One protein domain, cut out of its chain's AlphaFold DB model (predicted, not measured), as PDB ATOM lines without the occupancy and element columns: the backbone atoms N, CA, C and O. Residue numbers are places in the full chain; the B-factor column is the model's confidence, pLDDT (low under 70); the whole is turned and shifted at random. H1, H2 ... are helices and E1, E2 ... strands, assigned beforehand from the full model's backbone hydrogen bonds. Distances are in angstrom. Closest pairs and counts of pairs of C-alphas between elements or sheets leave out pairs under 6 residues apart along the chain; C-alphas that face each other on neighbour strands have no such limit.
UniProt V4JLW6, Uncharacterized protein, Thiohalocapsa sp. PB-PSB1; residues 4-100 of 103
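Overview. This is residues 4 to 100 of the 103 residues of an uncharacterized protein of Thiohalocapsa sp. PB-PSB1 (UniProt V4JLW6). A long, twisted hairpin of E1 and E2, with short E3 added where E2 bends, makes a three-stranded sheet with H1 over one face. Long H2 packs on H1 with residues 74 to 82, while its residues 87 to 98 and the hairpin loop, residues 37 to 42, stick out. The 97 printed residues run H1, E1, E2, E3, H2; the class is mixed, and the sheet E1, E2, E3 is an antiparallel meander, each strand the neighbour of the one before. The whole is loose, with a radius of gyration of the C-alphas of 17.2 A, and elongated, spanning 54 by 29 by 27 A.

Arrangement. Start with H1, residues 4 to 17: it is on the sheet at a height of 9.0 A, over E1, residues 26 to 36, and E2, residues 43 to 58, in two layers, helix and sheet. Its closest C-alphas to E1 are those of Gln 11 and Phe 27, 7.0 A apart. In the hairpin E1 and E2, look at N 30 and O 49, 2.9 A apart. E2 bends by 57 degrees at residue 52; beyond it, in the hairpin with E3, residues 61 to 66, N 56 and O 63 are 3.0 A apart. H2, residues 72 to 98, touches H1 at Phe 6 and Cys 82, closest C-alphas 6.4 A, opposite ways at a shallow tilt of 25 degrees. Every O i to N i+4 pair is within hydrogen-bond range in H2, 9 of 10 in H1.

Along the chain. Find C-alpha 4 at (-41.114, 18.834, -3.114), where H1 begins its 20.3 A. E1 covers 30.7 A, E2 42.7 A and E3 16.1 A. H2 runs 38.7 A to C-alpha 98 at (-39.117, 3.330, 19.033).

Size, cuts and confidence. The C-alphas of Ala 39 and Asp 59 are the two farthest apart, 54.9 A. The printed part has no cut and no long link. Model pLDDT is under 70 at residues 34 to 44, 69 and 86 to 100.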
ATOM      1  N   GLY A   4     -39.826  18.635  -2.441       74.12
ATOM      2  CA  GLY A   4     -41.114  18.834  -3.114       74.12
ATOM      3  C   GLY A   4     -42.218  19.438  -2.234       74.12
ATOM      4  O   GLY A   4     -43.044  20.194  -2.734       74.12
ATOM      5  N   TYR A   5     -42.222  19.180  -0.921       80.31
ATOM      6  CA  TYR A   5     -43.209  19.783  -0.016       80.31
ATOM      7  C   TYR A   5     -42.953  21.281   0.185       80.31
ATOM      8  O   TYR A   5     -43.881  22.085   0.114       80.31
ATOM      9  N   PHE A   6     -41.685  21.653   0.393       80.12
ATOM     10  CA  PHE A   6     -41.266  23.051   0.483       80.12
ATOM     11  C   PHE A   6     -41.646  23.810  -0.796       80.12
ATOM     12  O   PHE A   6     -42.350  24.817  -0.722       80.12
ATOM     13  N   LEU A   7     -41.273  23.276  -1.963       83.94
ATOM     14  CA  LEU A   7     -41.586  23.891  -3.256       83.94
ATOM     15  C   LEU A   7     -43.100  24.001  -3.492       83.94
ATOM     16  O   LEU A   7     -43.574  25.023  -3.981       83.94
ATOM     17  N   GLY A   8     -43.882  23.004  -3.071       86.44
ATOM     18  CA  GLY A   8     -45.342  23.054  -3.155       86.44
ATOM     19  C   GLY A   8     -45.974  24.149  -2.287       86.44
ATOM     20  O   GLY A   8     -46.944  24.781  -2.706       86.44
ATOM     21  N   ILE A   9     -45.430  24.411  -1.091       86.06
ATOM     22  CA  ILE A   9     -45.870  25.541  -0.257       86.06
ATOM     23  C   ILE A   9     -45.532  26.868  -0.935       86.06
ATOM     24  O   ILE A   9     -46.391  27.749  -0.986       86.06
ATOM     25  N   VAL A  10     -44.306  27.005  -1.447       84.94
ATOM     26  CA  VAL A  10     -43.868  28.212  -2.159       84.94
ATOM     27  C   VAL A  10     -44.791  28.475  -3.350       84.94
ATOM     28  O   VAL A  10     -45.325  29.575  -3.450       84.94
ATOM     29  N   GLN A  11     -45.110  27.457  -4.165       88.19
ATOM     30  CA  GLN A  11     -46.021  27.625  -5.306       88.19
ATOM     31  C   GLN A  11     -47.372  28.203  -4.897       88.19
ATOM     32  O   GLN A  11     -47.872  29.139  -5.515       88.19
ATOM     33  N   LYS A  12     -47.977  27.635  -3.848       87.94
ATOM     34  CA  LYS A  12     -49.296  28.064  -3.372       87.94
ATOM     35  C   LYS A  12     -49.280  29.512  -2.896       87.94
ATOM     36  O   LYS A  12     -50.274  30.207  -3.057       87.94
ATOM     37  N   GLU A  13     -48.187  29.965  -2.292       86.81
ATOM     38  CA  GLU A  13     -48.049  31.358  -1.859       86.81
ATOM     39  C   GLU A  13     -47.786  32.334  -2.996       86.81
ATOM     40  O   GLU A  13     -48.245  33.473  -2.913       86.81
ATOM     41  N   LEU A  14     -47.076  31.898  -4.033       85.44
ATOM     42  CA  LEU A  14     -46.849  32.697  -5.232       85.44
ATOM     43  C   LEU A  14     -48.150  32.891  -6.017       85.44
ATOM     44  O   LEU A  14     -48.514  34.023  -6.317       85.44
ATOM     45  N   LEU A  15     -48.912  31.815  -6.242       87.94
ATOM     46  CA  LEU A  15     -50.193  31.884  -6.958       87.94
ATOM     47  C   LEU A  15     -51.230  32.764  -6.243       87.94
ATOM     48  O   LEU A  15     -51.955  33.503  -6.893       87.94
ATOM     49  N   LYS A  16     -51.280  32.762  -4.902       87.44
ATOM     50  CA  LYS A  16     -52.177  33.659  -4.143       87.44
ATOM     51  C   LYS A  16     -51.882  35.144  -4.352       87.44
ATOM     52  O   LYS A  16     -52.772  35.964  -4.163       87.44
ATOM     53  N   ARG A  17     -50.628  35.487  -4.647       82.69
ATOM     54  CA  ARG A  17     -50.177  36.872  -4.839       82.69
ATOM     55  C   ARG A  17     -50.302  37.340  -6.285       82.69
ATOM     56  O   ARG A  17     -50.214  38.537  -6.517       82.69
ATOM     57  N   CYS A  18     -50.514  36.416  -7.218       83.75
ATOM     58  CA  CYS A  18     -50.602  36.695  -8.647       83.75
ATOM     59  C   CYS A  18     -51.965  36.209  -9.171       83.75
ATOM     60  O   CYS A  18     -52.020  35.168  -9.825       83.75
ATOM     61  N   PRO A  19     -53.071  36.907  -8.847       82.19
ATOM     62  CA  PRO A  19     -54.418  36.467  -9.220       82.19
ATOM     63  C   PRO A  19     -54.642  36.439 -10.738       82.19
ATOM     64  O   PRO A  19     -55.464  35.662 -11.213       82.19
ATOM     65  N   ASP A  20     -53.884  37.240 -11.491       86.69
ATOM     66  CA  ASP A  20     -53.980  37.340 -12.952       86.69
ATOM     67  C   ASP A  20     -53.283  36.181 -13.687       86.69
ATOM     68  O   ASP A  20     -53.383  36.048 -14.906       86.69
ATOM     69  N   VAL A  21     -52.564  35.329 -12.952       88.56
ATOM     70  CA  VAL A  21     -51.828  34.192 -13.503       88.56
ATOM     71  C   VAL A  21     -52.692  32.930 -13.393       88.56
ATOM     72  O   VAL A  21     -53.286  32.675 -12.342       88.56
ATOM     73  N   PRO A  22     -52.758  32.080 -14.437       90.62
ATOM     74  CA  PRO A  22     -53.573  30.876 -14.383       90.62
ATOM     75  C   PRO A  22     -53.110  29.920 -13.265       90.62
ATOM     76  O   PRO A  22     -51.909  29.794 -13.009       90.62
ATOM     77  N   PRO A  23     -54.018  29.137 -12.647       89.31
ATOM     78  CA  PRO A  23     -53.667  28.167 -11.597       89.31
ATOM     79  C   PRO A  23     -52.685  27.070 -12.050       89.31
ATOM     80  O   PRO A  23     -52.046  26.386 -11.241       89.31
ATOM     81  N   THR A  24     -52.580  26.862 -13.363       91.06
ATOM     82  CA  THR A  24     -51.643  25.932 -13.997       91.06
ATOM     83  C   THR A  24     -50.221  26.476 -14.069       91.06
ATOM     84  O   THR A  24     -49.311  25.692 -14.337       91.06
ATOM     85  N   ALA A  25     -49.995  27.757 -13.764       92.19
ATOM     86  CA  ALA A  25     -48.663  28.330 -13.786       92.19
ATOM     87  C   ALA A  25     -47.723  27.670 -12.772       92.19
ATOM     88  O   ALA A  25     -48.134  27.155 -11.721       92.19
ATOM     89  N   ARG A  26     -46.439  27.647 -13.114       91.81
ATOM     90  CA  ARG A  26     -45.361  27.005 -12.356       91.81
ATOM     91  C   ARG A  26     -44.203  27.971 -12.186       91.81
ATOM     92  O   ARG A  26     -44.042  28.874 -12.988       91.81
ATOM     93  N   PHE A  27     -43.382  27.762 -11.169       90.25
ATOM     94  CA  PHE A  27     -42.124  28.490 -11.015       90.25
ATOM     95  C   PHE A  27     -40.947  27.529 -11.190       90.25
ATOM     96  O   PHE A  27     -41.076  26.321 -10.980       90.25
ATOM     97  N   GLY A  28     -39.794  28.074 -11.570       88.25
ATOM     98  CA  GLY A  28     -38.538  27.332 -11.623       88.25
ATOM     99  C   GLY A  28     -37.784  27.442 -10.301       88.25
ATOM    100  O   GLY A  28     -37.734  28.519  -9.707       88.25
ATOM    101  N   ALA A  29     -37.169  26.353  -9.838       87.00
ATOM    102  CA  ALA A  29     -36.286  26.402  -8.679       87.00
ATOM    103  C   ALA A  29     -35.137  25.402  -8.749       87.00
ATOM    104  O   ALA A  29     -35.284  24.293  -9.262       87.00
ATOM    105  N   VAL A  30     -34.007  25.799  -8.168       85.62
ATOM    106  CA  VAL A  30     -32.809  24.974  -8.012       85.62
ATOM    107  C   VAL A  30     -32.527  24.808  -6.528       85.62
ATOM    108  O   VAL A  30     -32.292  25.785  -5.816       85.62
ATOM    109  N   SER A  31     -32.530  23.561  -6.065       81.12
ATOM    110  CA  SER A  31     -32.303  23.230  -4.660       81.12
ATOM    111  C   SER A  31     -31.012  22.445  -4.473       81.12
ATOM    112  O   SER A  31     -30.822  21.394  -5.081       81.12
ATOM    113  N   PHE A  32     -30.166  22.905  -3.558       78.12
ATOM    114  CA  PHE A  32     -28.957  22.225  -3.112       78.12
ATOM    115  C   PHE A  32     -29.169  21.696  -1.696       78.12
ATOM    116  O   PHE A  32     -29.388  22.461  -0.752       78.12
ATOM    117  N   MET A  33     -29.088  20.375  -1.533       72.06
ATOM    118  CA  MET A  33     -29.067  19.760  -0.210       72.06
ATOM    119  C   MET A  33     -27.626  19.693   0.275       72.06
ATOM    120  O   MET A  33     -26.792  19.002  -0.307       72.06
ATOM    121  N   ARG A  34     -27.328  20.403   1.359       67.69
ATOM    122  CA  ARG A  34     -26.009  20.381   1.978       67.69
ATOM    123  C   ARG A  34     -26.085  19.547   3.249       67.69
ATOM    124  O   ARG A  34     -26.743  19.911   4.224       67.69
ATOM    125  N   ARG A  35     -25.405  18.402   3.222       63.16
ATOM    126  CA  ARG A  35     -25.086  17.616   4.416       63.16
ATOM    127  C   ARG A  35     -23.762  18.136   4.956       63.16
ATOM    128  O   ARG A  35     -22.713  17.811   4.413       63.16
ATOM    129  N   PHE A  36     -23.810  18.989   5.975       52.56
ATOM    130  CA  PHE A  36     -22.592  19.350   6.692       52.56
ATOM    131  C   PHE A  36     -22.243  18.181   7.614       52.56
ATOM    132  O   PHE A  36     -23.027  17.842   8.499       52.56
ATOM    133  N   GLY A  37     -21.119  17.518   7.356       52.47
ATOM    134  CA  GLY A  37     -20.655  16.391   8.150       52.47
ATOM    135  C   GLY A  37     -19.262  16.659   8.693       52.47
ATOM    136  O   GLY A  37     -18.322  16.728   7.913       52.47
ATOM    137  N   ALA A  38     -19.149  16.773  10.015       46.75
ATOM    138  CA  ALA A  38     -18.168  16.033  10.805       46.75
ATOM    139  C   ALA A  38     -18.463  16.208  12.311       46.75
ATOM    140  O   ALA A  38     -18.581  17.320  12.819       46.75
ATOM    141  N   ALA A  39     -18.555  15.071  13.001       51.47
ATOM    142  CA  ALA A  39     -18.457  14.843  14.446       51.47
ATOM    143  C   ALA A  39     -19.661  15.037  15.396       51.47
ATOM    144  O   ALA A  39     -19.790  14.174  16.259       51.47
ATOM    145  N   LEU A  40     -20.524  16.070  15.331       53.38
ATOM    146  CA  LEU A  40     -21.388  16.345  16.513       53.38
ATOM    147  C   LEU A  40     -22.892  16.621  16.328       53.38
ATOM    148  O   LEU A  40     -23.604  16.441  17.306       53.38
ATOM    149  N   ASN A  41     -23.429  16.982  15.155       55.06
ATOM    150  CA  ASN A  41     -24.891  17.077  14.958       55.06
ATOM    151  C   ASN A  41     -25.276  16.959  13.472       55.06
ATOM    152  O   ASN A  41     -24.696  17.633  12.622       55.06
ATOM    153  N   GLU A  42     -26.281  16.139  13.144       57.38
ATOM    154  CA  GLU A  42     -26.829  16.043  11.784       57.38
ATOM    155  C   GLU A  42     -27.633  17.317  11.448       57.38
ATOM    156  O   GLU A  42     -28.812  17.438  11.776       57.38
ATOM    157  N   HIS A  43     -26.987  18.302  10.813       64.88
ATOM    158  CA  HIS A  43     -27.614  19.557  10.374       64.88
ATOM    159  C   HIS A  43     -27.848  19.551   8.859       64.88
ATOM    160  O   HIS A  43     -27.048  20.059   8.068       64.88
ATOM    161  N   ILE A  44     -28.978  18.976   8.443       64.75
ATOM    162  CA  ILE A  44     -29.434  19.044   7.050       64.75
ATOM    163  C   ILE A  44     -30.003  20.441   6.788       64.75
ATOM    164  O   ILE A  44     -31.039  20.802   7.347       64.75
ATOM    165  N   HIS A  45     -29.359  21.199   5.899       74.19
ATOM    166  CA  HIS A  45     -29.880  22.469   5.393       74.19
ATOM    167  C   HIS A  45     -30.064  22.408   3.872       74.19
ATOM    168  O   HIS A  45     -29.289  21.781   3.146       74.19
ATOM    169  N   VAL A  46     -31.136  23.038   3.394       72.94
ATOM    170  CA  VAL A  46     -31.483  23.116   1.973       72.94
ATOM    171  C   VAL A  46     -31.361  24.571   1.550       72.94
ATOM    172  O   VAL A  46     -32.052  25.427   2.096       72.94
ATOM    173  N   HIS A  47     -30.498  24.841   0.577       80.69
ATOM    174  CA  HIS A  47     -30.519  26.104  -0.153       80.69
ATOM    175  C   HIS A  47     -31.445  25.928  -1.347       80.69
ATOM    176  O   HIS A  47     -31.260  24.989  -2.113       80.69
ATOM    177  N   CYS A  48     -32.433  26.799  -1.508       80.69
ATOM    178  CA  CYS A  48     -33.308  26.797  -2.672       80.69
ATOM    179  C   CYS A  48     -33.293  28.183  -3.305       80.69
ATOM    180  O   CYS A  48     -33.621  29.165  -2.642       80.69
ATOM    181  N   TYR A  49     -32.944  28.238  -4.584       84.88
ATOM    182  CA  TYR A  49     -33.026  29.428  -5.416       84.88
ATOM    183  C   TYR A  49     -34.295  29.328  -6.249       84.88
ATOM    184  O   TYR A  49     -34.472  28.362  -6.989       84.88
ATOM    185  N   VAL A  50     -35.190  30.291  -6.080       82.56
ATOM    186  CA  VAL A  50     -36.473  30.367  -6.779       82.56
ATOM    187  C   VAL A  50     -36.355  31.449  -7.842       82.56
ATOM    188  O   VAL A  50     -35.890  32.544  -7.538       82.56
ATOM    189  N   VAL A  51     -36.729  31.132  -9.081       84.56
ATOM    190  CA  VAL A  51     -36.802  32.116 -10.166       84.56
ATOM    191  C   VAL A  51     -37.937  33.088  -9.860       84.56
ATOM    192  O   VAL A  51     -39.025  32.657  -9.478       84.56
ATOM    193  N   ASP A  52     -37.695  34.382 -10.058       83.44
ATOM    194  CA  ASP A  52     -38.655  35.458  -9.779       83.44
ATOM    195  C   ASP A  52     -39.721  35.606 -10.886       83.44
ATOM    196  O   ASP A  52     -40.041  36.696 -11.347       83.44
ATOM    197  N   ALA A  53     -40.245  34.477 -11.369       86.88
ATOM    198  CA  ALA A  53     -41.266  34.439 -12.404       86.88
ATOM    199  C   ALA A  53     -42.161  33.197 -12.298       86.88
ATOM    200  O   ALA A  53     -41.734  32.112 -11.883       86.88
ATOM    201  N   LEU A  54     -43.406  33.364 -12.740       90.88
ATOM    202  CA  LEU A  54     -44.339  32.284 -13.034       90.88
ATOM    203  C   LEU A  54     -44.406  32.053 -14.545       90.88
ATOM    204  O   LEU A  54     -44.478  32.987 -15.337       90.88
ATOM    205  N   PHE A  55     -44.417  30.783 -14.923       92.56
ATOM    206  CA  PHE A  55     -44.496  30.293 -16.288       92.56
ATOM    207  C   PHE A  55     -45.850  29.632 -16.503       92.56
ATOM    208  O   PHE A  55     -46.232  28.745 -15.736       92.56
ATOM    209  N   SER A  56     -46.554  30.016 -17.557       93.62
ATOM    210  CA  SER A  56     -47.779  29.358 -18.007       93.62
ATOM    211  C   SER A  56     -47.755  29.150 -19.516       93.62
ATOM    212  O   SER A  56     -46.966  29.769 -20.229       93.62
ATOM    213  N   LEU A  57     -48.603  28.247 -19.996       93.81
ATOM    214  CA  LEU A  57     -48.865  28.075 -21.419       93.81
ATOM    215  C   LEU A  57     -50.251  28.637 -21.721       93.81
ATOM    216  O   LEU A  57     -51.202  28.322 -21.003       93.81
ATOM    217  N   ASP A  58     -50.333  29.456 -22.762       89.69
ATOM    218  CA  ASP A  58     -51.575  29.925 -23.375       89.69
ATOM    219  C   ASP A  58     -51.520  29.585 -24.865       89.69
ATOM    220  O   ASP A  58     -50.668  30.127 -25.565       89.69
ATOM    221  N   ASP A  59     -52.341  28.635 -25.323       89.38
ATOM    222  CA  ASP A  59     -52.324  28.107 -26.698       89.38
ATOM    223  C   ASP A  59     -50.897  27.832 -27.228       89.38
ATOM    224  O   ASP A  59     -50.450  28.401 -28.223       89.38
ATOM    225  N   ASP A  60     -50.141  27.005 -26.494       87.94
ATOM    226  CA  ASP A  60     -48.725  26.657 -26.740       87.94
ATOM    227  C   ASP A  60     -47.722  27.826 -26.704       87.94
ATOM    228  O   ASP A  60     -46.518  27.638 -26.893       87.94
ATOM    229  N   THR A  61     -48.174  29.030 -26.361       92.31
ATOM    230  CA  THR A  61     -47.310  30.190 -26.143       92.31
ATOM    231  C   THR A  61     -46.884  30.263 -24.680       92.31
ATOM    232  O   THR A  61     -47.714  30.355 -23.772       92.31
ATOM    233  N   LEU A  62     -45.569  30.262 -24.434       92.44
ATOM    234  CA  LEU A  62     -45.011  30.485 -23.100       92.44
ATOM    235  C   LEU A  62     -45.272  31.926 -22.658       92.44
ATOM    236  O   LEU A  62     -44.742  32.873 -23.239       92.44
ATOM    237  N   ARG A  63     -46.037  32.082 -21.581       92.44
ATOM    238  CA  ARG A  63     -46.192  33.347 -20.868       92.44
ATOM    239  C   ARG A  63     -45.333  33.351 -19.618       92.44
ATOM    240  O   ARG A  63     -45.305  32.383 -18.858       92.44
ATOM    241  N   ILE A  64     -44.642  34.468 -19.426       91.88
ATOM    242  CA  ILE A  64     -43.809  34.738 -18.260       91.88
ATOM    243  C   ILE A  64     -44.458  35.901 -17.521       91.88
ATOM    244  O   ILE A  64     -44.648  36.974 -18.089       91.88
ATOM    245  N   SER A  65     -44.816  35.673 -16.266       88.94
ATOM    246  CA  SER A  65     -45.351  36.695 -15.375       88.94
ATOM    247  C   SER A  65     -44.331  36.953 -14.280       88.94
ATOM    248  O   SER A  65     -44.005  36.040 -13.518       88.94
ATOM    249  N   GLU A  66     -43.813  38.176 -14.223       83.88
ATOM    250  CA  GLU A  66     -42.905  38.590 -13.155       83.88
ATOM    251  C   GLU A  66     -43.602  38.479 -11.803       83.88
ATOM    252  O   GLU A  66     -44.792  38.778 -11.655       83.88
ATOM    253  N   LEU A  67     -42.859  37.997 -10.813       80.12
ATOM    254  CA  LEU A  67     -43.372  37.885  -9.463       80.12
ATOM    255  C   LEU A  67     -43.211  39.228  -8.742       80.12
ATOM    256  O   LEU A  67     -42.163  39.858  -8.839       80.12
ATOM    257  N   PRO A  68     -44.188  39.649  -7.922       71.69
ATOM    258  CA  PRO A  68     -44.050  40.837  -7.079       71.69
ATOM    259  C   PRO A  68     -43.058  40.646  -5.906       71.69
ATOM    260  O   PRO A  68     -43.135  41.352  -4.902       71.69
ATOM    261  N   GLY A  69     -42.140  39.677  -5.990       69.12
ATOM    262  CA  GLY A  69     -41.306  39.223  -4.883       69.12
ATOM    263  C   GLY A  69     -42.103  38.555  -3.750       69.12
ATOM    264  O   GLY A  69     -43.328  38.656  -3.623       69.12
ATOM    265  N   LEU A  70     -41.399  37.832  -2.876       76.12
ATOM    266  CA  LEU A  70     -41.996  37.295  -1.650       76.12
ATOM    267  C   LEU A  70     -41.935  38.346  -0.541       76.12
ATOM    268  O   LEU A  70     -40.853  38.709  -0.085       76.12
ATOM    269  N   SER A  71     -43.098  38.787  -0.050       80.50
ATOM    270  CA  SER A  71     -43.147  39.652   1.135       80.50
ATOM    271  C   SER A  71     -42.591  38.942   2.375       80.50
ATOM    272  O   SER A  71     -42.670  37.720   2.498       80.50
ATOM    273  N   GLU A  72     -42.084  39.689   3.352       83.44
ATOM    274  CA  GLU A  72     -41.548  39.117   4.599       83.44
ATOM    275  C   GLU A  72     -42.586  38.265   5.357       83.44
ATOM    276  O   GLU A  72     -42.286  37.183   5.873       83.44
ATOM    277  N   ALA A  73     -43.857  38.682   5.325       83.56
ATOM    278  CA  ALA A  73     -44.973  37.895   5.845       83.56
ATOM    279  C   ALA A  73     -45.172  36.569   5.077       83.56
ATOM    280  O   ALA A  73     -45.512  35.547   5.678       83.56
ATOM    281  N   ALA A  74     -44.926  36.556   3.758       80.75
ATOM    282  CA  ALA A  74     -44.901  35.335   2.945       80.75
ATOM    283  C   ALA A  74     -43.839  34.371   3.451       80.75
ATOM    284  O   ALA A  74     -44.124  33.202   3.705       80.75
ATOM    285  N   ILE A  75     -42.621  34.892   3.597       82.81
ATOM    286  CA  ILE A  75     -41.438  34.133   3.976       82.81
ATOM    287  C   ILE A  75     -41.669  33.516   5.354       82.81
ATOM    288  O   ILE A  75     -41.539  32.302   5.508       82.81
ATOM    289  N   THR A  76     -42.146  34.313   6.310       85.88
ATOM    290  CA  THR A  76     -42.511  33.852   7.654       85.88
ATOM    291  C   THR A  76     -43.574  32.748   7.611       85.88
ATOM    292  O   THR A  76     -43.416  31.697   8.233       85.88
ATOM    293  N   SER A  77     -44.640  32.918   6.824       84.12
ATOM    294  CA  SER A  77     -45.701  31.907   6.679       84.12
ATOM    295  C   SER A  77     -45.197  30.595   6.057       84.12
ATOM    296  O   SER A  77     -45.546  29.494   6.502       84.12
ATOM    297  N   ILE A  78     -44.329  30.683   5.043       82.12
ATOM    298  CA  ILE A  78     -43.668  29.527   4.425       82.12
ATOM    299  C   ILE A  78     -42.798  28.808   5.461       82.12
ATOM    300  O   ILE A  78     -42.927  27.592   5.615       82.12
ATOM    301  N   GLN A  79     -41.973  29.544   6.210       82.88
ATOM    302  CA  GLN A  79     -41.103  28.998   7.253       82.88
ATOM    303  C   GLN A  79     -41.903  28.297   8.356       82.88
ATOM    304  O   GLN A  79     -41.593  27.154   8.689       82.88
ATOM    305  N   ILE A  80     -42.975  28.911   8.869       83.62
ATOM    306  CA  ILE A  80     -43.838  28.314   9.902       83.62
ATOM    307  C   ILE A  80     -44.404  26.970   9.434       83.62
ATOM    308  O   ILE A  80     -44.305  25.974  10.157       83.62
ATOM    309  N   ARG A  81     -44.953  26.909   8.213       81.56
ATOM    310  CA  ARG A  81     -45.524  25.667   7.666       81.56
ATOM    311  C   ARG A  81     -44.466  24.604   7.400       81.56
ATOM    312  O   ARG A  81     -44.692  23.434   7.703       81.56
ATOM    313  N   CYS A  82     -43.294  24.990   6.901       77.00
ATOM    314  CA  CYS A  82     -42.191  24.054   6.691       77.00
ATOM    315  C   CYS A  82     -41.658  23.497   8.016       77.00
ATOM    316  O   CYS A  82     -41.399  22.299   8.114       77.00
ATOM    317  N   CYS A  83     -41.558  24.332   9.053       76.06
ATOM    318  CA  CYS A  83     -41.159  23.922  10.397       76.06
ATOM    319  C   CYS A  83     -42.193  23.001  11.054       76.06
ATOM    320  O   CYS A  83     -41.812  22.005  11.667       76.06
ATOM    321  N   ALA A  84     -43.491  23.288  10.922       74.94
ATOM    322  CA  ALA A  84     -44.550  22.437  11.461       74.94
ATOM    323  C   ALA A  84     -44.513  21.030  10.841       74.94
ATOM    324  O   ALA A  84     -44.477  20.033  11.564       74.94
ATOM    325  N   THR A  85     -44.417  20.948   9.514       70.06
ATOM    326  CA  THR A  85     -44.348  19.667   8.798       70.06
ATOM    327  C   THR A  85     -43.017  18.953   9.015       70.06
ATOM    328  O   THR A  85     -42.986  17.735   9.178       70.06
ATOM    329  N   GLY A  86     -41.909  19.697   9.081       67.44
ATOM    330  CA  GLY A  86     -40.596  19.161   9.435       67.44
ATOM    331  C   GLY A  86     -40.601  18.510  10.818       67.44
ATOM    332  O   GLY A  86     -40.145  17.378  10.957       67.44
ATOM    333  N   ARG A  87     -41.193  19.172  11.822       63.00
ATOM    334  CA  ARG A  87     -41.378  18.602  13.165       63.00
ATOM    335  C   ARG A  87     -42.251  17.352  13.142       63.00
ATOM    336  O   ARG A  87     -41.874  16.367  13.762       63.00
ATOM    337  N   ALA A  88     -43.362  17.358  12.406       61.06
ATOM    338  CA  ALA A  88     -44.231  16.188  12.289       61.06
ATOM    339  C   ALA A  88     -43.497  14.974  11.686       61.06
ATOM    340  O   ALA A  88     -43.583  13.876  12.228       61.06
ATOM    341  N   LEU A  89     -42.700  15.179  10.630       59.53
ATOM    342  CA  LEU A  89     -41.869  14.134  10.014       59.53
ATOM    343  C   LEU A  89     -40.775  13.612  10.961       59.53
ATOM    344  O   LEU A  89     -40.522  12.407  11.014       59.53
ATOM    345  N   VAL A  90     -40.133  14.494  11.733       60.38
ATOM    346  CA  VAL A  90     -39.133  14.097  12.743       60.38
ATOM    347  C   VAL A  90     -39.787  13.337  13.902       60.38
ATOM    348  O   VAL A  90     -39.256  12.328  14.357       60.38
ATOM    349  N   CYS A  91     -40.962  13.765  14.366       54.72
ATOM    350  CA  CYS A  91     -41.717  13.039  15.386       54.72
ATOM    351  C   CYS A  91     -42.154  11.657  14.884       54.72
ATOM    352  O   CYS A  91     -41.956  10.673  15.593       54.72
ATOM    353  N   ALA A  92     -42.675  11.559  13.658       57.03
ATOM    354  CA  ALA A  92     -43.101  10.295  13.060       57.03
ATOM    355  C   ALA A  92     -41.934   9.313  12.869       57.03
ATOM    356  O   ALA A  92     -42.059   8.138  13.202       57.03
ATOM    357  N   SER A  93     -40.771   9.788  12.413       56.22
ATOM    358  CA  SER A  93     -39.564   8.954  12.287       56.22
ATOM    359  C   SER A  93     -39.008   8.510  13.645       56.22
ATOM    360  O   SER A  93     -38.631   7.351  13.799       56.22
ATOM    361  N   ARG A  94     -39.034   9.373  14.670       53.19
ATOM    362  CA  ARG A  94     -38.651   8.994  16.044       53.19
ATOM    363  C   ARG A  94     -39.627   8.011  16.694       53.19
ATOM    364  O   ARG A  94     -39.189   7.191  17.493       53.19
ATOM    365  N   LEU A  95     -40.922   8.090  16.392       53.59
ATOM    366  CA  LEU A  95     -41.924   7.121  16.856       53.59
ATOM    367  C   LEU A  95     -41.777   5.777  16.129       53.59
ATOM    368  O   LEU A  95     -41.827   4.733  16.773       53.59
ATOM    369  N   GLY A  96     -41.492   5.801  14.823       42.88
ATOM    370  CA  GLY A  96     -41.182   4.604  14.037       42.88
ATOM    371  C   GLY A  96     -39.932   3.864  14.528       42.88
ATOM    372  O   GLY A  96     -39.962   2.643  14.644       42.88
ATOM    373  N   CYS A  97     -38.869   4.583  14.908       38.06
ATOM    374  CA  CYS A  97     -37.670   3.962  15.488       38.06
ATOM    375  C   CYS A  97     -37.896   3.365  16.888       38.06
ATOM    376  O   CYS A  97     -37.236   2.389  17.229       38.06
ATOM    377  N   ARG A  98     -38.820   3.900  17.702       43.41
ATOM    378  CA  ARG A  98     -39.117   3.330  19.033       43.41
ATOM    379  C   ARG A  98     -39.848   1.988  18.955       43.41
ATOM    380  O   ARG A  98     -39.568   1.120  19.769       43.41
ATOM    381  N   ASN A  99     -40.714   1.792  17.959       39.44
ATOM    382  CA  ASN A  99     -41.446   0.531  17.768       39.44
ATOM    383  C   ASN A  99     -40.584  -0.617  17.207       39.44
ATOM    384  O   ASN A  99     -41.038  -1.755  17.174       39.44
ATOM    385  N   LEU A 100     -39.355  -0.337  16.764       39.69
ATOM    386  CA  LEU A 100     -38.393  -1.342  16.290       39.69
ATOM    387  C   LEU A 100     -37.368  -1.756  17.360       39.69
ATOM    388  O   LEU A 100     -36.596  -2.676  17.124       39.69
TER     389      LEU A 100